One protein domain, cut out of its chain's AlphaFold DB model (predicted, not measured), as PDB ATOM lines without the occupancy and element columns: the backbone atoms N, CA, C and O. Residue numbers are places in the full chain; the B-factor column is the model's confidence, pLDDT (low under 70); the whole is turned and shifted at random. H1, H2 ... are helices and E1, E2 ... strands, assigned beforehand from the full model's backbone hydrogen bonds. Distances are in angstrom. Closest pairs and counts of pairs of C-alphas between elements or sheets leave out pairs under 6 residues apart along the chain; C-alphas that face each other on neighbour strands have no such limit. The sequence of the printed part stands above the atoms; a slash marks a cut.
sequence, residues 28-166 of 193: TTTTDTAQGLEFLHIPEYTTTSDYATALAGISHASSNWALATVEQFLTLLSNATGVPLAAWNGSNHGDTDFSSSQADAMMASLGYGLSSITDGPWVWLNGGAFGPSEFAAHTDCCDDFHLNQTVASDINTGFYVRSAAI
ATOM      1  N   THR A  28      83.049  70.004  -2.217       89.94
ATOM      2  CA  THR A  28      82.878  71.436  -2.528       89.94
ATOM      3  C   THR A  28      83.236  71.794  -3.973       89.94
ATOM      4  O   THR A  28      83.091  72.942  -4.393       89.94
ATOM      5  N   THR A  29      83.771  70.840  -4.738       91.38
ATOM      6  CA  THR A  29      84.264  71.063  -6.098       91.38
ATOM      7  C   THR A  29      84.032  69.845  -6.976       91.38
ATOM      8  O   THR A  29      83.926  68.717  -6.492       91.38
ATOM      9  N   THR A  30      84.010  70.060  -8.285       91.19
ATOM     10  CA  THR A  30      84.024  69.006  -9.300       91.19
ATOM     11  C   THR A  30      85.300  69.122 -10.121       91.19
ATOM     12  O   THR A  30      85.601  70.182 -10.662       91.19
ATOM     13  N   THR A  31      86.064  68.038 -10.229       91.56
ATOM     14  CA  THR A  31      87.262  67.976 -11.074       91.56
ATOM     15  C   THR A  31      86.918  67.328 -12.408       91.56
ATOM     16  O   THR A  31      86.536  66.158 -12.444       91.56
ATOM     17  N   ASP A  32      87.098  68.073 -13.498       88.31
ATOM     18  CA  ASP A  32      87.089  67.541 -14.860       88.31
ATOM     19  C   ASP A  32      88.534  67.225 -15.265       88.31
ATOM     20  O   ASP A  32      89.338  68.116 -15.572       88.31
ATOM     21  N   THR A  33      88.886  65.937 -15.259       84.00
ATOM     22  CA  THR A  33      90.244  65.511 -15.611       84.00
ATOM     23  C   THR A  33      90.551  65.670 -17.099       84.00
ATOM     24  O   THR A  33      91.728  65.718 -17.447       84.00
ATOM     25  N   ALA A  34      89.540  65.781 -17.973       81.69
ATOM     26  CA  ALA A  34      89.725  66.004 -19.412       81.69
ATOM     27  C   ALA A  34      90.303  67.390 -19.650       81.69
ATOM     28  O   ALA A  34      91.232  67.576 -20.432       81.69
ATOM     29  N   GLN A  35      89.714  68.363 -18.960       86.31
ATOM     30  CA  GLN A  35      90.077  69.763 -19.106       86.31
ATOM     31  C   GLN A  35      91.238  70.155 -18.185       86.31
ATOM     32  O   GLN A  35      91.857  71.200 -18.384       86.31
ATOM     33  N   GLY A  36      91.547  69.339 -17.169       89.00
ATOM     34  CA  GLY A  36      92.494  69.705 -16.115       89.00
ATOM     35  C   GLY A  36      91.974  70.868 -15.264       89.00
ATOM     36  O   GLY A  36      92.758  71.697 -14.789       89.00
ATOM     37  N   LEU A  37      90.651  70.949 -15.109       92.44
ATOM     38  CA  LEU A  37      89.954  72.040 -14.439       92.44
ATOM     39  C   LEU A  37      89.230  71.541 -13.196       92.44
ATOM     40  O   LEU A  37      88.763  70.405 -13.124       92.44
ATOM     41  N   GLU A  38      89.125  72.432 -12.223       93.69
ATOM     42  CA  GLU A  38      88.302  72.252 -11.041       93.69
ATOM     43  C   GLU A  38      87.243  73.348 -11.016       93.69
ATOM     44  O   GLU A  38      87.565  74.530 -11.141       93.69
ATOM     45  N   PHE A  39      85.991  72.940 -10.854       93.69
ATOM     46  CA  PHE A  39      84.818  73.797 -10.800       93.69
ATOM     47  C   PHE A  39      84.319  73.879  -9.363       93.69
ATOM     48  O   PHE A  39      84.180  72.856  -8.693       93.69
ATOM     49  N   LEU A  40      84.070  75.093  -8.881       93.06
ATOM     50  CA  LEU A  40      83.499  75.325  -7.561       93.06
ATOM     51  C   LEU A  40      82.000  75.035  -7.611       93.06
ATOM     52  O   LEU A  40      81.307  75.481  -8.526       93.06
ATOM     53  N   HIS A  41      81.496  74.297  -6.628       90.25
ATOM     54  CA  HIS A  41      80.064  74.045  -6.509       90.25
ATOM     55  C   HIS A  41      79.295  75.341  -6.254       90.25
ATOM     56  O   HIS A  41      79.724  76.187  -5.475       90.25
ATOM     57  N   ILE A  42      78.136  75.499  -6.895       83.06
ATOM     58  CA  ILE A  42      77.363  76.748  -6.822       83.06
ATOM     59  C   ILE A  42      76.902  77.056  -5.381       83.06
ATOM     60  O   ILE A  42      77.049  78.204  -4.953       83.06
ATOM     61  N   PRO A  43      76.428  76.078  -4.575       80.81
ATOM     62  CA  PRO A  43      76.069  76.331  -3.176       80.81
ATOM     63  C   PRO A  43      77.230  76.797  -2.285       80.81
ATOM     64  O   PRO A  43      76.990  77.414  -1.251       80.81
ATOM     65  N   GLU A  44      78.482  76.534  -2.670       75.19
ATOM     66  CA  GLU A  44      79.665  76.979  -1.920       75.19
ATOM     67  C   GLU A  44      79.965  78.470  -2.133       75.19
ATOM     68  O   GLU A  44      80.685  79.090  -1.343       75.19
ATOM     69  N   TYR A  45      79.397  79.079  -3.179       70.06
ATOM     70  CA  TYR A  45      79.549  80.499  -3.460       70.06
ATOM     71  C   TYR A  45      78.233  81.113  -3.936       70.06
ATOM     72  O   TYR A  45      78.036  81.366  -5.114       70.06
ATOM     73  N   THR A  46      77.323  81.399  -3.008       70.88
ATOM     74  CA  THR A  46      75.975  81.903  -3.329       70.88
ATOM     75  C   THR A  46      75.879  83.422  -3.462       70.88
ATOM     76  O   THR A  46      74.778  83.954  -3.584       70.88
ATOM     77  N   THR A  47      76.986  84.166  -3.392       77.81
ATOM     78  CA  THR A  47      76.927  85.625  -3.547       77.81
ATOM     79  C   THR A  47      76.558  85.982  -4.980       77.81
ATOM     80  O   THR A  47      77.334  85.772  -5.911       77.81
ATOM     81  N   THR A  48      75.357  86.526  -5.141       82.69
ATOM     82  CA  THR A  48      74.873  87.068  -6.406       82.69
ATOM     83  C   THR A  48      75.509  88.428  -6.671       82.69
ATOM     84  O   THR A  48      75.639  89.242  -5.752       82.69
ATOM     85  N   SER A  49      75.883  88.703  -7.916       86.38
ATOM     86  CA  SER A  49      76.493  89.978  -8.306       86.38
ATOM     87  C   SER A  49      76.191  90.323  -9.762       86.38
ATOM     88  O   SER A  49      75.670  89.487 -10.505       86.38
ATOM     89  N   ASP A  50      76.504  91.558 -10.160       91.81
ATOM     90  CA  ASP A  50      76.486  91.932 -11.573       91.81
ATOM     91  C   ASP A  50      77.576  91.186 -12.359       91.81
ATOM     92  O   ASP A  50      78.538  90.644 -11.797       91.81
ATOM     93  N   TYR A  51      77.438  91.160 -13.686       92.31
ATOM     94  CA  TYR A  51      78.363  90.409 -14.531       92.31
ATOM     95  C   TYR A  51      79.813  90.904 -14.415       92.31
ATOM     96  O   TYR A  51      80.744  90.102 -14.439       92.31
ATOM     97  N   ALA A  52      80.029  92.216 -14.276       92.25
ATOM     98  CA  ALA A  52      81.373  92.786 -14.193       92.25
ATOM     99  C   ALA A  52      82.113  92.323 -12.929       92.25
ATOM    100  O   ALA A  52      83.300  91.996 -12.988       92.25
ATOM    101  N   THR A  53      81.401  92.251 -11.805       92.12
ATOM    102  CA  THR A  53      81.913  91.731 -10.537       92.12
ATOM    103  C   THR A  53      82.179  90.233 -10.638       92.12
ATOM    104  O   THR A  53      83.257  89.783 -10.256       92.12
ATOM    105  N   ALA A  54      81.251  89.464 -11.217       91.94
ATOM    106  CA  ALA A  54      81.444  88.031 -11.419       91.94
ATOM    107  C   ALA A  54      82.659  87.730 -12.319       91.94
ATOM    108  O   ALA A  54      83.468  86.857 -12.001       91.94
ATOM    109  N   LEU A  55      82.830  88.493 -13.405       93.62
ATOM    110  CA  LEU A  55      83.923  88.352 -14.368       93.62
ATOM    111  C   LEU A  55      85.301  88.655 -13.766       93.62
ATOM    112  O   LEU A  55      86.298  88.081 -14.205       93.62
ATOM    113  N   ALA A  56      85.372  89.518 -12.747       93.56
ATOM    114  CA  ALA A  56      86.614  89.803 -12.029       93.56
ATOM    115  C   ALA A  56      87.162  88.580 -11.264       93.56
ATOM    116  O   ALA A  56      88.333  88.572 -10.878       93.56
ATOM    117  N   GLY A  57      86.343  87.539 -11.087       93.25
ATOM    118  CA  GLY A  57      86.701  86.352 -10.330       93.25
ATOM    119  C   GLY A  57      86.606  86.572  -8.823       93.25
ATOM    120  O   GLY A  57      86.220  87.635  -8.337       93.25
ATOM    121  N   ILE A  58      86.932  85.525  -8.072       93.19
ATOM    122  CA  ILE A  58      86.740  85.480  -6.619       93.19
ATOM    123  C   ILE A  58      87.944  84.850  -5.928       93.19
ATOM    124  O   ILE A  58      88.688  84.065  -6.520       93.19
ATOM    125  N   SER A  59      88.096  85.137  -4.638       92.25
ATOM    126  CA  SER A  59      88.992  84.393  -3.757       92.25
ATOM    127  C   SER A  59      88.167  83.535  -2.800       92.25
ATOM    128  O   SER A  59      87.376  84.059  -2.018       92.25
ATOM    129  N   HIS A  60      88.368  82.220  -2.839       89.44
ATOM    130  CA  HIS A  60      87.698  81.249  -1.972       89.44
ATOM    131  C   HIS A  60      88.696  80.162  -1.551       89.44
ATOM    132  O   HIS A  60      89.475  79.680  -2.376       89.44
ATOM    133  N   ALA A  61      88.700  79.801  -0.262       88.56
ATOM    134  CA  ALA A  61      89.613  78.811   0.326       88.56
ATOM    135  C   ALA A  61      91.096  79.013  -0.080       88.56
ATOM    136  O   ALA A  61      91.769  78.097  -0.556       88.56
ATOM    137  N   SER A  62      91.605  80.244   0.073       89.06
ATOM    138  CA  SER A  62      92.989  80.637  -0.268       89.06
ATOM    139  C   SER A  62      93.378  80.456  -1.741       89.06
ATOM    140  O   SER A  62      94.562  80.437  -2.074       89.06
ATOM    141  N   SER A  63      92.393  80.320  -2.627       90.75
ATOM    142  CA  SER A  63      92.588  80.129  -4.060       90.75
ATOM    143  C   SER A  63      91.824  81.190  -4.838       90.75
ATOM    144  O   SER A  63      90.757  81.629  -4.410       90.75
ATOM    145  N   ASN A  64      92.370  81.591  -5.983       93.56
ATOM    146  CA  ASN A  64      91.677  82.474  -6.912       93.56
ATOM    147  C   ASN A  64      90.928  81.634  -7.939       93.56
ATOM    148  O   ASN A  64      91.480  80.671  -8.474       93.56
ATOM    149  N   TRP A  65      89.696  82.033  -8.212       95.50
ATOM    150  CA  TRP A  65      88.819  81.380  -9.163       95.50
ATOM    151  C   TRP A  65      88.353  82.388 -10.203       95.50
ATOM    152  O   TRP A  65      88.014  83.524  -9.873       95.50
ATOM    153  N   ALA A  66      88.350  81.969 -11.462       95.94
ATOM    154  CA  ALA A  66      87.857  82.762 -12.575       95.94
ATOM    155  C   ALA A  66      86.422  82.355 -12.904       95.94
ATOM    156  O   ALA A  66      86.024  81.221 -12.643       95.94
ATOM    157  N   LEU A  67      85.651  83.263 -13.498       95.75
ATOM    158  CA  LEU A  67      84.350  82.906 -14.054       95.75
ATOM    159  C   LEU A  67      84.548  81.872 -15.172       95.75
ATOM    160  O   LEU A  67      85.332  82.112 -16.098       95.75
ATOM    161  N   ALA A  68      83.870  80.730 -15.074       95.75
ATOM    162  CA  ALA A  68      83.959  79.664 -16.061       95.75
ATOM    163  C   ALA A  68      83.495  80.174 -17.421       95.75
ATOM    164  O   ALA A  68      82.473  80.858 -17.525       95.75
ATOM    165  N   THR A  69      84.241  79.852 -18.475       95.25
ATOM    166  CA  THR A  69      83.753  80.133 -19.821       95.25
ATOM    167  C   THR A  69      82.608  79.198 -20.158       95.25
ATOM    168  O   THR A  69      82.534  78.069 -19.667       95.25
ATOM    169  N   VAL A  70      81.733  79.658 -21.045       93.75
ATOM    170  CA  VAL A  70      80.637  78.829 -21.544       93.75
ATOM    171  C   VAL A  70      81.155  77.509 -22.132       93.75
ATOM    172  O   VAL A  70      80.591  76.458 -21.866       93.75
ATOM    173  N   GLU A  71      82.275  77.518 -22.858       92.25
ATOM    174  CA  GLU A  71      82.854  76.294 -23.435       92.25
ATOM    175  C   GLU A  71      83.371  75.307 -22.377       92.25
ATOM    176  O   GLU A  71      83.180  74.095 -22.501       92.25
ATOM    177  N   GLN A  72      83.999  75.810 -21.308       94.38
ATOM    178  CA  GLN A  72      84.445  74.968 -20.192       94.38
ATOM    179  C   GLN A  72      83.255  74.306 -19.497       94.38
ATOM    180  O   GLN A  72      83.301  73.122 -19.158       94.38
ATOM    181  N   PHE A  73      82.180  75.074 -19.330       93.06
ATOM    182  CA  PHE A  73      80.925  74.615 -18.763       93.06
ATOM    183  C   PHE A  73      80.236  73.560 -19.641       93.06
ATOM    184  O   PHE A  73      79.914  72.478 -19.158       93.06
ATOM    185  N   LEU A  74      80.075  73.821 -20.940       90.69
ATOM    186  CA  LEU A  74      79.468  72.876 -21.885       90.69
ATOM    187  C   LEU A  74      80.255  71.567 -21.973       90.69
ATOM    188  O   LEU A  74      79.663  70.491 -22.064       90.69
ATOM    189  N   THR A  75      81.585  71.643 -21.897       91.12
ATOM    190  CA  THR A  75      82.445  70.454 -21.863       91.12
ATOM    191  C   THR A  75      82.250  69.667 -20.564       91.12
ATOM    192  O   THR A  75      82.074  68.451 -20.621       91.12
ATOM    193  N   LEU A  76      82.193  70.345 -19.407       91.50
ATOM    194  CA  LEU A  76      81.898  69.710 -18.117       91.50
ATOM    195  C   LEU A  76      80.549  68.982 -18.166       91.50
ATOM    196  O   LEU A  76      80.470  67.811 -17.802       91.50
ATOM    197  N   LEU A  77      79.499  69.652 -18.648       89.62
ATOM    198  CA  LEU A  77      78.164  69.066 -18.741       89.62
ATOM    199  C   LEU A  77      78.107  67.902 -19.727       89.62
ATOM    200  O   LEU A  77      77.505  66.873 -19.419       89.62
ATOM    201  N   SER A  78      78.763  68.022 -20.883       89.00
ATOM    202  CA  SER A  78      78.822  66.931 -21.861       89.00
ATOM    203  C   SER A  78      79.488  65.692 -21.269       89.00
ATOM    204  O   SER A  78      79.016  64.571 -21.457       89.00
ATOM    205  N   ASN A  79      80.553  65.895 -20.494       87.44
ATOM    206  CA  ASN A  79      81.252  64.829 -19.788       87.44
ATOM    207  C   ASN A  79      80.399  64.239 -18.648       87.44
ATOM    208  O   ASN A  79      80.406  63.026 -18.453       87.44
ATOM    209  N   ALA A  80      79.649  65.067 -17.910       87.62
ATOM    210  CA  ALA A  80      78.839  64.630 -16.765       87.62
ATOM    211  C   ALA A  80      77.618  63.816 -17.199       87.62
ATOM    212  O   ALA A  80      77.279  62.808 -16.586       87.62
ATOM    213  N   THR A  81      76.971  64.257 -18.273       86.06
ATOM    214  CA  THR A  81      75.712  63.687 -18.771       86.06
ATOM    215  C   THR A  81      75.926  62.624 -19.850       86.06
ATOM    216  O   THR A  81      75.019  61.844 -20.148       86.06
ATOM    217  N   GLY A  82      77.109  62.593 -20.472       85.75
ATOM    218  CA  GLY A  82      77.390  61.784 -21.657       85.75
ATOM    219  C   GLY A  82      76.684  62.276 -22.927       85.75
ATOM    220  O   GLY A  82      76.697  61.567 -23.935       85.75
ATOM    221  N   VAL A  83      76.054  63.456 -22.895       84.38
ATOM    222  CA  VAL A  83      75.366  64.064 -24.041       84.38
ATOM    223  C   VAL A  83      76.278  65.100 -24.689       84.38
ATOM    224  O   VAL A  83      76.648  66.066 -24.031       84.38
ATOM    225  N   PRO A  84      76.632  64.962 -25.976       86.12
ATOM    226  CA  PRO A  84      77.400  65.990 -26.667       86.12
ATOM    227  C   PRO A  84      76.587  67.282 -26.802       86.12
ATOM    228  O   PRO A  84      75.579  67.307 -27.512       86.12
ATOM    229  N   LEU A  85      77.038  68.355 -26.156       85.88
ATOM    230  CA  LEU A  85      76.447  69.682 -26.309       85.88
ATOM    231  C   LEU A  85      77.134  70.455 -27.442       85.88
ATOM    232  O   LEU A  85      78.334  70.313 -27.683       85.88
ATOM    233  N   ALA A  86      76.359  71.262 -28.166       86.31
ATOM    234  CA  ALA A  86      76.890  72.105 -29.233       86.31
ATOM    235  C   ALA A  86      77.804  73.200 -28.664       86.31
ATOM    236  O   ALA A  86      77.572  73.682 -27.561       86.31
ATOM    237  N   ALA A  87      78.806  73.612 -29.442       86.44
ATOM    238  CA  ALA A  87      79.674  74.731 -29.086       86.44
ATOM    239  C   ALA A  87      78.886  76.045 -28.992       86.44
ATOM    240  O   ALA A  87      77.906  76.250 -29.717       86.44
ATOM    241  N   TRP A  88      79.354  76.951 -28.141       87.50
ATOM    242  CA  TRP A  88      78.713  78.237 -27.918       87.50
ATOM    243  C   TRP A  88      78.864  79.149 -29.131       87.50
ATOM    244  O   TRP A  88      79.967  79.436 -29.597       87.50
ATOM    245  N   ASN A  89      77.740  79.661 -29.628       85.88
ATOM    246  CA  ASN A  89      77.709  80.566 -30.778       85.88
ATOM    247  C   ASN A  89      77.182  81.971 -30.437       85.88
ATOM    248  O   ASN A  89      76.913  82.755 -31.349       85.88
ATOM    249  N   GLY A  90      77.007  82.283 -29.149       81.69
ATOM    250  CA  GLY A  90      76.469  83.569 -28.708       81.69
ATOM    251  C   GLY A  90      74.949  83.688 -28.761       81.69
ATOM    252  O   GLY A  90      74.440  84.784 -28.563       81.69
ATOM    253  N   SER A  91      74.229  82.610 -29.068       79.88
ATOM    254  CA  SER A  91      72.766  82.592 -29.162       79.88
ATOM    255  C   SER A  91      72.189  81.659 -28.113       79.88
ATOM    256  O   SER A  91      72.838  80.686 -27.751       79.88
ATOM    257  N   ASN A  92      70.955  81.906 -27.677       75.50
ATOM    258  CA  ASN A  92      70.289  81.033 -26.714       75.50
ATOM    259  C   ASN A  92      70.295  79.578 -27.209       75.50
ATOM    260  O   ASN A  92      69.761  79.279 -28.282       75.50
ATOM    261  N   HIS A  93      70.908  78.682 -26.437       70.94
ATOM    262  CA  HIS A  93      70.707  77.254 -26.619       70.94
ATOM    263  C   HIS A  93      69.325  76.945 -26.047       70.94
ATOM    264  O   HIS A  93      69.075  77.185 -24.865       70.94
ATOM    265  N   GLY A  94      68.425  76.484 -26.917       64.25
ATOM    266  CA  GLY A  94      67.102  76.021 -26.507       64.25
ATOM    267  C   GLY A  94      67.192  74.842 -25.541       64.25
ATOM    268  O   GLY A  94      68.254  74.224 -25.416       64.25
ATOM    269  N   ASP A  95      66.064  74.561 -24.894       69.69
ATOM    270  CA  ASP A  95      65.860  73.482 -23.932       69.69
ATOM    271  C   ASP A  95      66.542  72.204 -24.427       69.69
ATOM    272  O   ASP A  95      66.184  71.633 -25.464       69.69
ATOM    273  N   THR A  96      67.598  71.792 -23.732       74.38
ATOM    274  CA  THR A  96      68.183  70.475 -23.967       74.38
ATOM    275  C   THR A  96      67.562  69.514 -22.971       74.38
ATOM    276  O   THR A  96      67.946  69.503 -21.804       74.38
ATOM    277  N   ASP A  97      66.614  68.715 -23.455       81.00
ATOM    278  CA  ASP A  97      65.931  67.703 -22.652       81.00
ATOM    279  C   ASP A  97      66.914  66.604 -22.226       81.00
ATOM    280  O   ASP A  97      67.533  65.925 -23.059       81.00
ATOM    281  N   PHE A  98      67.027  66.382 -20.920       81.81
ATOM    282  CA  PHE A  98      67.775  65.279 -20.341       81.81
ATOM    283  C   PHE A  98      66.839  64.181 -19.836       81.81
ATOM    284  O   PHE A  98      65.703  64.407 -19.435       81.81
ATOM    285  N   SER A  99      67.330  62.940 -19.811       86.00
ATOM    286  CA  SER A  99      66.712  61.937 -18.936       86.00
ATOM    287  C   SER A  99      66.975  62.307 -17.477       86.00
ATOM    288  O   SER A  99      68.025  62.868 -17.167       86.00
ATOM    289  N   SER A 100      66.113  61.881 -16.556       81.94
ATOM    290  CA  SER A 100      66.287  62.182 -15.128       81.94
ATOM    291  C   SER A 100      67.655  61.752 -14.582       81.94
ATOM    292  O   SER A 100      68.272  62.478 -13.818       81.94
ATOM    293  N   SER A 101      68.221  60.632 -15.057       83.62
ATOM    294  CA  SER A 101      69.581  60.219 -14.666       83.62
ATOM    295  C   SER A 101      70.693  61.154 -15.159       83.62
ATOM    296  O   SER A 101      71.748  61.248 -14.536       83.62
ATOM    297  N   GLN A 102      70.484  61.822 -16.294       86.50
ATOM    298  CA  GLN A 102      71.423  62.806 -16.838       86.50
ATOM    299  C   GLN A 102      71.268  64.146 -16.126       86.50
ATOM    300  O   GLN A 102      72.278  64.750 -15.770       86.50
ATOM    301  N   ALA A 103      70.030  64.562 -15.850       83.75
ATOM    302  CA  ALA A 103      69.748  65.716 -15.008       83.75
ATOM    303  C   ALA A 103      70.386  65.541 -13.617       83.75
ATOM    304  O   ALA A 103      71.149  66.399 -13.183       83.75
ATOM    305  N   ASP A 104      70.210  64.382 -12.978       81.62
ATOM    306  CA  ASP A 104      70.854  64.030 -11.706       81.62
ATOM    307  C   ASP A 104      72.387  64.149 -11.766       81.62
ATOM    308  O   ASP A 104      73.013  64.724 -10.871       81.62
ATOM    309  N   ALA A 105      73.010  63.629 -12.829       84.81
ATOM    310  CA  ALA A 105      74.459  63.692 -13.019       84.81
ATOM    311  C   ALA A 105      74.961  65.134 -13.222       84.81
ATOM    312  O   ALA A 105      75.981  65.522 -12.643       84.81
ATOM    313  N   MET A 106      74.230  65.942 -13.996       86.50
ATOM    314  CA  MET A 106      74.483  67.374 -14.141       86.50
ATOM    315  C   MET A 106      74.393  68.075 -12.784       86.50
ATOM    316  O   MET A 106      75.353  68.732 -12.383       86.50
ATOM    317  N   MET A 107      73.291  67.906 -12.049       84.56
ATOM    318  CA  MET A 107      73.081  68.582 -10.765       84.56
ATOM    319  C   MET A 107      74.159  68.210  -9.747       84.56
ATOM    320  O   MET A 107      74.708  69.092  -9.085       84.56
ATOM    321  N   ALA A 108      74.548  66.933  -9.698       84.44
ATOM    322  CA  ALA A 108      75.654  66.477  -8.867       84.44
ATOM    323  C   ALA A 108      76.983  67.160  -9.242       84.44
ATOM    324  O   ALA A 108      77.741  67.555  -8.356       84.44
ATOM    325  N   SER A 109      77.259  67.357 -10.539       87.06
ATOM    326  CA  SER A 109      78.471  68.054 -11.005       87.06
ATOM    327  C   SER A 109      78.500  69.539 -10.622       87.06
ATOM    328  O   SER A 109      79.577  70.106 -10.425       87.06
ATOM    329  N   LEU A 110      77.327  70.152 -10.455       86.56
ATOM    330  CA  LEU A 110      77.156  71.539 -10.022       86.56
ATOM    331  C   LEU A 110      77.158  71.700  -8.490       86.56
ATOM    332  O   LEU A 110      77.191  72.828  -7.990       86.56
ATOM    333  N   GLY A 111      77.151  70.587  -7.749       83.62
ATOM    334  CA  GLY A 111      77.128  70.560  -6.286       83.62
ATOM    335  C   GLY A 111      75.739  70.643  -5.664       83.62
ATOM    336  O   GLY A 111      75.616  70.886  -4.466       83.62
ATOM    337  N   TYR A 112      74.685  70.444  -6.455       79.38
ATOM    338  CA  TYR A 112      73.328  70.336  -5.933       79.38
ATOM    339  C   TYR A 112      73.004  68.893  -5.563       79.38
ATOM    340  O   TYR A 112      73.372  67.948  -6.259       79.38
ATOM    341  N   GLY A 113      72.295  68.719  -4.446       65.94
ATOM    342  CA  GLY A 113      71.735  67.421  -4.084       65.94
ATOM    343  C   GLY A 113      70.626  66.994  -5.052       65.94
ATOM    344  O   GLY A 113      69.975  67.835  -5.662       65.94
ATOM    345  N   LEU A 114      70.361  65.685  -5.120       56.41
ATOM    346  CA  LEU A 114      69.326  65.041  -5.957       56.41
ATOM    347  C   LEU A 114      67.871  65.410  -5.579       56.41
ATOM    348  O   LEU A 114      66.920  64.755  -5.992       56.41
ATOM    349  N   SER A 115      67.674  66.417  -4.731       52.72
ATOM    350  CA  SER A 115      66.368  66.877  -4.269       52.72
ATOM    351  C   SER A 115      66.027  68.209  -4.935       52.72
ATOM    352  O   SER A 115      66.417  69.259  -4.430       52.72
ATOM    353  N   SER A 116      65.334  68.091  -6.075       48.34
ATOM    354  CA  SER A 116      64.493  69.071  -6.786       48.34
ATOM    355  C   SER A 116      64.828  70.546  -6.560       48.34
ATOM    356  O   SER A 116      64.412  71.140  -5.559       48.34
ATOM    357  N   ILE A 117      65.496  71.161  -7.534       56.53
ATOM    358  CA  ILE A 117      65.452  72.614  -7.648       56.53
ATOM    359  C   ILE A 117      64.251  72.957  -8.524       56.53
ATOM    360  O   ILE A 117      64.188  72.536  -9.672       56.53
ATOM    361  N   THR A 118      63.303  73.695  -7.950       53.25
ATOM    362  CA  THR A 118      62.065  74.139  -8.612       53.25
ATOM    363  C   THR A 118      62.297  75.266  -9.626       53.25
ATOM    364  O   THR A 118      61.478  75.485 -10.496       53.25
ATOM    365  N   ASP A 119      63.427  75.962  -9.512       56.59
ATOM    366  CA  ASP A 119      63.940  76.953 -10.458       56.59
ATOM    367  C   ASP A 119      65.468  76.876 -10.350       56.59
ATOM    368  O   ASP A 119      66.039  77.336  -9.353       56.59
ATOM    369  N   GLY A 120      66.137  76.186 -11.278       60.78
ATOM    370  CA  GLY A 120      67.584  75.980 -11.218       60.78
ATOM    371  C   GLY A 120      68.350  77.284 -11.050       60.78
ATOM    372  O   GLY A 120      67.842  78.375 -11.317       60.78
ATOM    373  N   PRO A 121      69.599  77.201 -10.587       67.56
ATOM    374  CA  PRO A 121      70.371  78.400 -10.353       67.56
ATOM    375  C   PRO A 121      70.607  79.133 -11.666       67.56
ATOM    376  O   PRO A 121      71.166  78.575 -12.607       67.56
ATOM    377  N   TRP A 122      70.225  80.401 -11.685       81.44
ATOM    378  CA  TRP A 122      70.671  81.334 -12.701       81.44
ATOM    379  C   TRP A 122      72.120  81.670 -12.379       81.44
ATOM    380  O   TRP A 122      72.407  82.312 -11.358       81.44
ATOM    381  N   VAL A 123      73.044  81.162 -13.195       88.69
ATOM    382  CA  VAL A 123      74.476  81.369 -12.972       88.69
ATOM    383  C   VAL A 123      75.163  82.082 -14.112       88.69
ATOM    384  O   VAL A 123      75.004  81.722 -15.274       88.69
ATOM    385  N   TRP A 124      75.992  83.058 -13.756       93.50
ATOM    386  CA  TRP A 124      76.891  83.726 -14.675       93.50
ATOM    387  C   TRP A 124      77.930  82.755 -15.233       93.50
ATOM    388  O   TRP A 124      78.613  82.041 -14.493       93.50
ATOM    389  N   LEU A 125      78.098  82.830 -16.549       93.94
ATOM    390  CA  LEU A 125      79.167  82.231 -17.329       93.94
ATOM    391  C   LEU A 125      79.832  83.313 -18.182       93.94
ATOM    392  O   LEU A 125      79.202  84.264 -18.646       93.94
ATOM    393  N   ASN A 126      81.128  83.159 -18.422       94.69
ATOM    394  CA  ASN A 126      81.867  84.035 -19.316       94.69
ATOM    395  C   ASN A 126      81.611  83.625 -20.777       94.69
ATOM    396  O   ASN A 126      82.209  82.667 -21.278       94.69
ATOM    397  N   GLY A 127      80.746  84.368 -21.472       92.19
ATOM    398  CA  GLY A 127      80.442  84.165 -22.895       92.19
ATOM    399  C   GLY A 127      81.540  84.643 -23.850       92.19
ATOM    400  O   GLY A 127      81.384  84.558 -25.072       92.19
ATOM    401  N   GLY A 128      82.663  85.146 -23.329       90.44
ATOM    402  CA  GLY A 128      83.813  85.580 -24.113       90.44
ATOM    403  C   GLY A 128      83.466  86.745 -25.038       90.44
ATOM    404  O   GLY A 128      82.993  87.790 -24.594       90.44
ATOM    405  N   ALA A 129      83.699  86.566 -26.340       88.50
ATOM    406  CA  ALA A 129      83.419  87.590 -27.349       88.50
ATOM    407  C   ALA A 129      81.922  87.923 -27.488       88.50
ATOM    408  O   ALA A 129      81.583  88.984 -28.006       88.50
ATOM    409  N   PHE A 130      81.039  87.039 -27.017       88.69
ATOM    410  CA  PHE A 130      79.591  87.230 -27.073       88.69
ATOM    411  C   PHE A 130      79.036  87.974 -25.849       88.69
ATOM    412  O   PHE A 130      77.872  88.361 -25.846       88.69
ATOM    413  N   GLY A 131      79.860  88.248 -24.834       88.75
ATOM    414  CA  GLY A 131      79.451  89.017 -23.661       88.75
ATOM    415  C   GLY A 131      78.832  88.163 -22.543       88.75
ATOM    416  O   GLY A 131      79.221  87.006 -22.393       88.75
ATOM    417  N   PRO A 132      77.948  88.741 -21.712       91.62
ATOM    418  CA  PRO A 132      77.344  88.054 -20.573       91.62
ATOM    419  C   PRO A 132      76.470  86.871 -21.004       91.62
ATOM    420  O   PRO A 132      75.619  87.000 -21.887       91.62
ATOM    421  N   SER A 133      76.660  85.733 -20.342       92.12
ATOM    422  CA  SER A 133      75.883  84.517 -20.570       92.12
ATOM    423  C   SER A 133      75.452  83.913 -19.249       92.12
ATOM    424  O   SER A 133      76.189  83.985 -18.268       92.12
ATOM    425  N   GLU A 134      74.289  83.286 -19.231       89.50
ATOM    426  CA  GLU A 134      73.772  82.616 -18.049       89.50
ATOM    427  C   GLU A 134      73.290  81.209 -18.363       89.50
ATOM    428  O   GLU A 134      72.820  80.928 -19.467       89.50
ATOM    429  N   PHE A 135      73.411  80.338 -17.374       88.44
ATOM    430  CA  PHE A 135      72.832  79.005 -17.385       88.44
ATOM    431  C   PHE A 135      71.689  78.936 -16.379       88.44
ATOM    432  O   PHE A 135      71.812  79.491 -15.288       88.44
ATOM    433  N   ALA A 136      70.627  78.223 -16.742       84.50
ATOM    434  CA  ALA A 136      69.532  77.841 -15.860       84.50
ATOM    435  C   ALA A 136      69.157  76.377 -16.130       84.50
ATOM    436  O   ALA A 136      69.263  75.921 -17.267       84.50
ATOM    437  N   ALA A 137      68.712  75.652 -15.107       81.38
ATOM    438  CA  ALA A 137      68.262  74.262 -15.215       81.38
ATOM    439  C   ALA A 137      66.855  74.107 -14.631       81.38
ATOM    440  O   ALA A 137      66.523  74.790 -13.669       81.38
ATOM    441  N   HIS A 138      66.055  73.175 -15.126       77.25
ATOM    442  CA  HIS A 138      64.761  72.849 -14.528       77.25
ATOM    443  C   HIS A 138      64.677  71.338 -14.337       77.25
ATOM    444  O   HIS A 138      64.624  70.584 -15.300       77.25
ATOM    445  N   THR A 139      64.687  70.876 -13.084       72.56
ATOM    446  CA  THR A 139      64.631  69.434 -12.754       72.56
ATOM    447  C   THR A 139      63.328  69.021 -12.078       72.56
ATOM    448  O   THR A 139      63.177  67.901 -11.599       72.56
ATOM    449  N   ASP A 140      62.367  69.935 -11.997       70.62
ATOM    450  CA  ASP A 140      61.076  69.737 -11.347       70.62
ATOM    451  C   ASP A 140      59.931  69.481 -12.342       70.62
ATOM    452  O   ASP A 140      58.976  68.778 -12.004       70.62
ATOM    453  N   CYS A 141      60.019  70.029 -13.558       67.50
ATOM    454  CA  CYS A 141      58.948  69.959 -14.553       67.50
ATOM    455  C   CYS A 141      59.355  69.373 -15.914       67.50
ATOM    456  O   CYS A 141      58.510  68.731 -16.546       67.50
ATOM    457  N   CYS A 142      60.604  69.547 -16.352       71.81
ATOM    458  CA  CYS A 142      61.034  69.178 -17.709       71.81
ATOM    459  C   CYS A 142      62.393  68.467 -17.804       71.81
ATOM    460  O   CYS A 142      62.669  67.908 -18.861       71.81
ATOM    461  N   ASP A 143      63.189  68.401 -16.729       76.69
ATOM    462  CA  ASP A 143      64.564  67.868 -16.766       76.69
ATOM    463  C   ASP A 143      65.386  68.504 -17.905       76.69
ATOM    464  O   ASP A 143      66.063  67.815 -18.667       76.69
ATOM    465  N   ASP A 144      65.323  69.829 -18.037       74.88
ATOM    466  CA  ASP A 144      66.010  70.579 -19.086       74.88
ATOM    467  C   ASP A 144      67.027  71.582 -18.528       74.88
ATOM    468  O   ASP A 144      67.205  71.773 -17.319       74.88
ATOM    469  N   PHE A 145      67.748  72.211 -19.449       81.25
ATOM    470  CA  PHE A 145      68.511  73.404 -19.151       81.25
ATOM    471  C   PHE A 145      68.549  74.347 -20.343       81.25
ATOM    472  O   PHE A 145      68.377  73.947 -21.499       81.25
ATOM    473  N   HIS A 146      68.893  75.592 -20.039       85.00
ATOM    474  CA  HIS A 146      69.092  76.646 -21.009       85.00
ATOM    475  C   HIS A 146      70.416  77.339 -20.774       85.00
ATOM    476  O   HIS A 146      70.890  77.494 -19.647       85.00
ATOM    477  N   LEU A 147      70.971  77.819 -21.874       87.75
ATOM    478  CA  LEU A 147      72.121  78.694 -21.872       87.75
ATOM    479  C   LEU A 147      71.759  79.909 -22.711       87.75
ATOM    480  O   LEU A 147      71.581  79.799 -23.923       87.75
ATOM    481  N   ASN A 148      71.644  81.058 -22.061       87.00
ATOM    482  CA  ASN A 148      71.148  82.276 -22.676       87.00
ATOM    483  C   ASN A 148      72.233  83.344 -22.719       87.00
ATOM    484  O   ASN A 148      73.056  83.473 -21.811       87.00
ATOM    485  N   GLN A 149      72.216  84.147 -23.778       87.44
ATOM    486  CA  GLN A 149      72.862  85.448 -23.726       87.44
ATOM    487  C   GLN A 149      71.929  86.390 -22.968       87.44
ATOM    488  O   GLN A 149      70.733  86.443 -23.253       87.44
ATOM    489  N   THR A 150      72.470  87.135 -22.013       85.88
ATOM    490  CA  THR A 150      71.652  87.966 -21.127       85.88
ATOM    491  C   THR A 150      72.262  89.358 -20.933       85.88
ATOM    492  O   THR A 150      73.289  89.707 -21.528       85.88
ATOM    493  N   VAL A 151      71.601  90.203 -20.144       84.50
ATOM    494  CA  VAL A 151      72.006  91.582 -19.883       84.50
ATOM    495  C   VAL A 151      72.924  91.662 -18.666       84.50
ATOM    496  O   VAL A 151      72.649  91.117 -17.607       84.50
ATOM    497  N   ALA A 152      74.020  92.414 -18.785       84.25
ATOM    498  CA  ALA A 152      75.055  92.505 -17.746       84.25
ATOM    499  C   ALA A 152      74.570  93.035 -16.377       84.25
ATOM    500  O   ALA A 152      75.311  92.944 -15.398       84.25
ATOM    501  N   SER A 153      73.380  93.643 -16.331       82.94
ATOM    502  CA  SER A 153      72.765  94.215 -15.129       82.94
ATOM    503  C   SER A 153      72.052  93.198 -14.243       82.94
ATOM    504  O   SER A 153      71.677  93.561 -13.128       82.94
ATOM    505  N   ASP A 154      71.830  91.976 -14.726       84.12
ATOM    506  CA  ASP A 154      71.172  90.943 -13.932       84.12
ATOM    507  C   ASP A 154      72.058  90.503 -12.762       84.12
ATOM    508  O   ASP A 154      73.284  90.659 -12.766       84.12
ATOM    509  N   ILE A 155      71.417  90.002 -11.709       85.62
ATOM    510  CA  ILE A 155      72.075  89.656 -10.452       85.62
ATOM    511  C   ILE A 155      71.988  88.149 -10.269       85.62
ATOM    512  O   ILE A 155      70.988  87.629  -9.783       85.62
ATOM    513  N   ASN A 156      73.073  87.474 -10.638       86.62
ATOM    514  CA  ASN A 156      73.185  86.020 -10.651       86.62
ATOM    515  C   ASN A 156      74.428  85.574  -9.872       86.62
ATOM    516  O   ASN A 156      75.362  86.349  -9.630       86.62
ATOM    517  N   THR A 157      74.448  84.311  -9.461       88.19
ATOM    518  CA  THR A 157      75.631  83.685  -8.856       88.19
ATOM    519  C   THR A 157      76.655  83.350  -9.941       88.19
ATOM    520  O   THR A 157      76.273  82.947 -11.024       88.19
ATOM    521  N   GLY A 158      77.961  83.492  -9.709       90.69
ATOM    522  CA  GLY A 158      78.957  83.044 -10.694       90.69
ATOM    523  C   GLY A 158      79.239  81.544 -10.619       90.69
ATOM    524  O   GLY A 158      79.329  80.989  -9.524       90.69
ATOM    525  N   PHE A 159      79.432  80.892 -11.769       93.12
ATOM    526  CA  PHE A 159      80.017  79.551 -11.813       93.12
ATOM    527  C   PHE A 159      81.524  79.656 -12.034       93.12
ATOM    528  O   PHE A 159      81.981  80.181 -13.050       93.12
ATOM    529  N   TYR A 160      82.308  79.203 -11.059       94.88
ATOM    530  CA  TYR A 160      83.732  79.516 -10.994       94.88
ATOM    531  C   TYR A 160      84.615  78.299 -11.237       94.88
ATOM    532  O   TYR A 160      84.313  77.186 -10.814       94.88
ATOM    533  N   VAL A 161      85.751  78.533 -11.886       95.50
ATOM    534  CA  VAL A 161      86.710  77.507 -12.289       95.50
ATOM    535  C   VAL A 161      88.143  77.933 -11.982       95.50
ATOM    536  O   VAL A 161      88.480  79.121 -11.951       95.50
ATOM    537  N   ARG A 162      89.016  76.950 -11.786       94.62
ATOM    538  CA  ARG A 162      90.469  77.124 -11.721       94.62
ATOM    539  C   ARG A 162      91.192  75.939 -12.358       94.62
ATOM    540  O   ARG A 162      90.595  74.894 -12.608       94.62
ATOM    541  N   SER A 163      92.499  76.072 -12.573       92.25
ATOM    542  CA  SER A 163      93.349  74.916 -12.880       92.25
ATOM    543  C   SER A 163      93.343  73.930 -11.714       92.25
ATOM    544  O   SER A 163      93.544  74.334 -10.565       92.25
ATOM    545  N   ALA A 164      93.168  72.643 -12.006       82.88
ATOM    546  CA  ALA A 164      93.260  71.608 -10.987       82.88
ATOM    547  C   ALA A 164      94.669  71.596 -10.365       82.88
ATOM    548  O   ALA A 164      95.679  71.643 -11.072       82.88
ATOM    549  N   ALA A 165      94.749  71.518  -9.032       68.88
ATOM    550  CA  ALA A 165      96.020  71.538  -8.294       68.88
ATOM    551  C   ALA A 165      96.933  70.339  -8.617       68.88
ATOM    552  O   ALA A 165      98.140  70.379  -8.379       68.88
ATOM    553  N   ILE A 166      96.351  69.268  -9.154       58.34
ATOM    554  CA  ILE A 166      97.041  68.073  -9.614       58.34
ATOM    555  C   ILE A 166      96.357  67.698 -10.925       58.34
ATOM    556  O   ILE A 166      95.213  67.245 -10.913       58.34
TER     557      ILE A 166
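Overview. This is residues 28 to 166 of the 193 residues of the protein "PEP-CTERM sorting domain-containing protein" of Sedimenticola selenatireducens (UniProt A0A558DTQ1). Two twisted sheets join where strand E8 runs on into E9, and helix H2 packs on both, across the strands of the five-strand sheet and along those of the four-strand sheet. H3 packs on the last part of H2 near E1, while the short H1 sits on the opposite face of the four-strand sheet from H2, near E5 and E8. The printed part has 139 residues with three named helices and nine named strands, along the chain E1 E2 H1 E3 E4 H2 H3 E5 E6 E7 E8 E9; the class is mixed, helices and strands, with 68 residues, under half, in named elements. One sheet runs E1 E2 E9 E4 E3, antiparallel throughout; the other runs E7 E6 E5 E8 and is mixed. The whole is compact and rounded, with a radius of gyration of the C-alphas of 13.8 A and spans of 36 by 34 by 26 A.

Along the chain. Find C-alpha 29 at (84.264, 71.063, -6.098); there E1 begins, residues 29 to 32, and E2 follows as residues 37 to 40. Next come H1, residues 51 to 55, E3, residues 58 to 60, and E4, residues 63 to 67, 13.2 A long. At C-alpha 70, (80.637, 78.829, -21.544), H2 begins and runs 16.2 A to residue 81. H3, residues 100 to 110, is 15.2 A long. Read on through E5, residues 123 to 126, to E6, residues 132 to 138, the longest strand at 20.6 A, and E7, residues 144 to 149, 17.0 A. E8 is residues 156 to 158, and E9, residues 160 to 163, ends at C-alpha 163, (93.349, 74.916, -12.880).

Arrangement. Begin at the five-strand sheet, strongly twisted, with edge strands E1 and E3. E1 and E2 form a hairpin, with N 30 and O 39 at 2.8 A. E2 and E9 are antiparallel, with N 38 and O 162 at 2.9 A. E9 and E4 are antiparallel, with N 66 and O 161 at 2.9 A; the hairpin E3 and E4 has N 65 and O 58 at 2.8 A. H2 is on one face of this sheet, which makes two layers, a helix over a sheet; its height is 10.3 A, and it runs across the strands, at 88 degrees to E2 on the local plane. Its closest C-alpha pair with E1 is Asp 32 and Leu 76, 6.5 A. Look next at E5, E6 and E7, a meander, each strand the antiparallel neighbour of the one before: N 125 and O 133 are 2.8 A apart, N 146 and O 136 also 2.8 A. E5 and E8 are parallel, with N 124 and O 157 at 2.7 A. H2 is on this sheet too, over E5 and along it, at 2 degrees on the local plane; the closest C-alphas are those of Val 70 and Leu 125, 5.6 A. H1 is on the opposite face, at a height of 7.5 A. H2 and H3 touch at a steep tilt of 48 degrees, opposite ways, H2 with residues 77 to 81 alone; the closest C-alphas are those of Thr 81 and Gln 102, 4.8 A. H3 only grazes both sheets. In H1, H2 and H3 every O i to N i+4 pair is within hydrogen-bond range.

Size, cuts and confidence. The C-alphas farthest apart, those of Cys 141 and Ile 166, are 38.5 A apart. The printed part has no cut. Two links are long: residues 82 to 99 between H2 and H3, and residues 111 to 122 between H3 and E5. The mean pLDDT of the printed part is 84.3; look for values under 70 at residues 94 to 95, 113 to 121, 141 and 165 to 166.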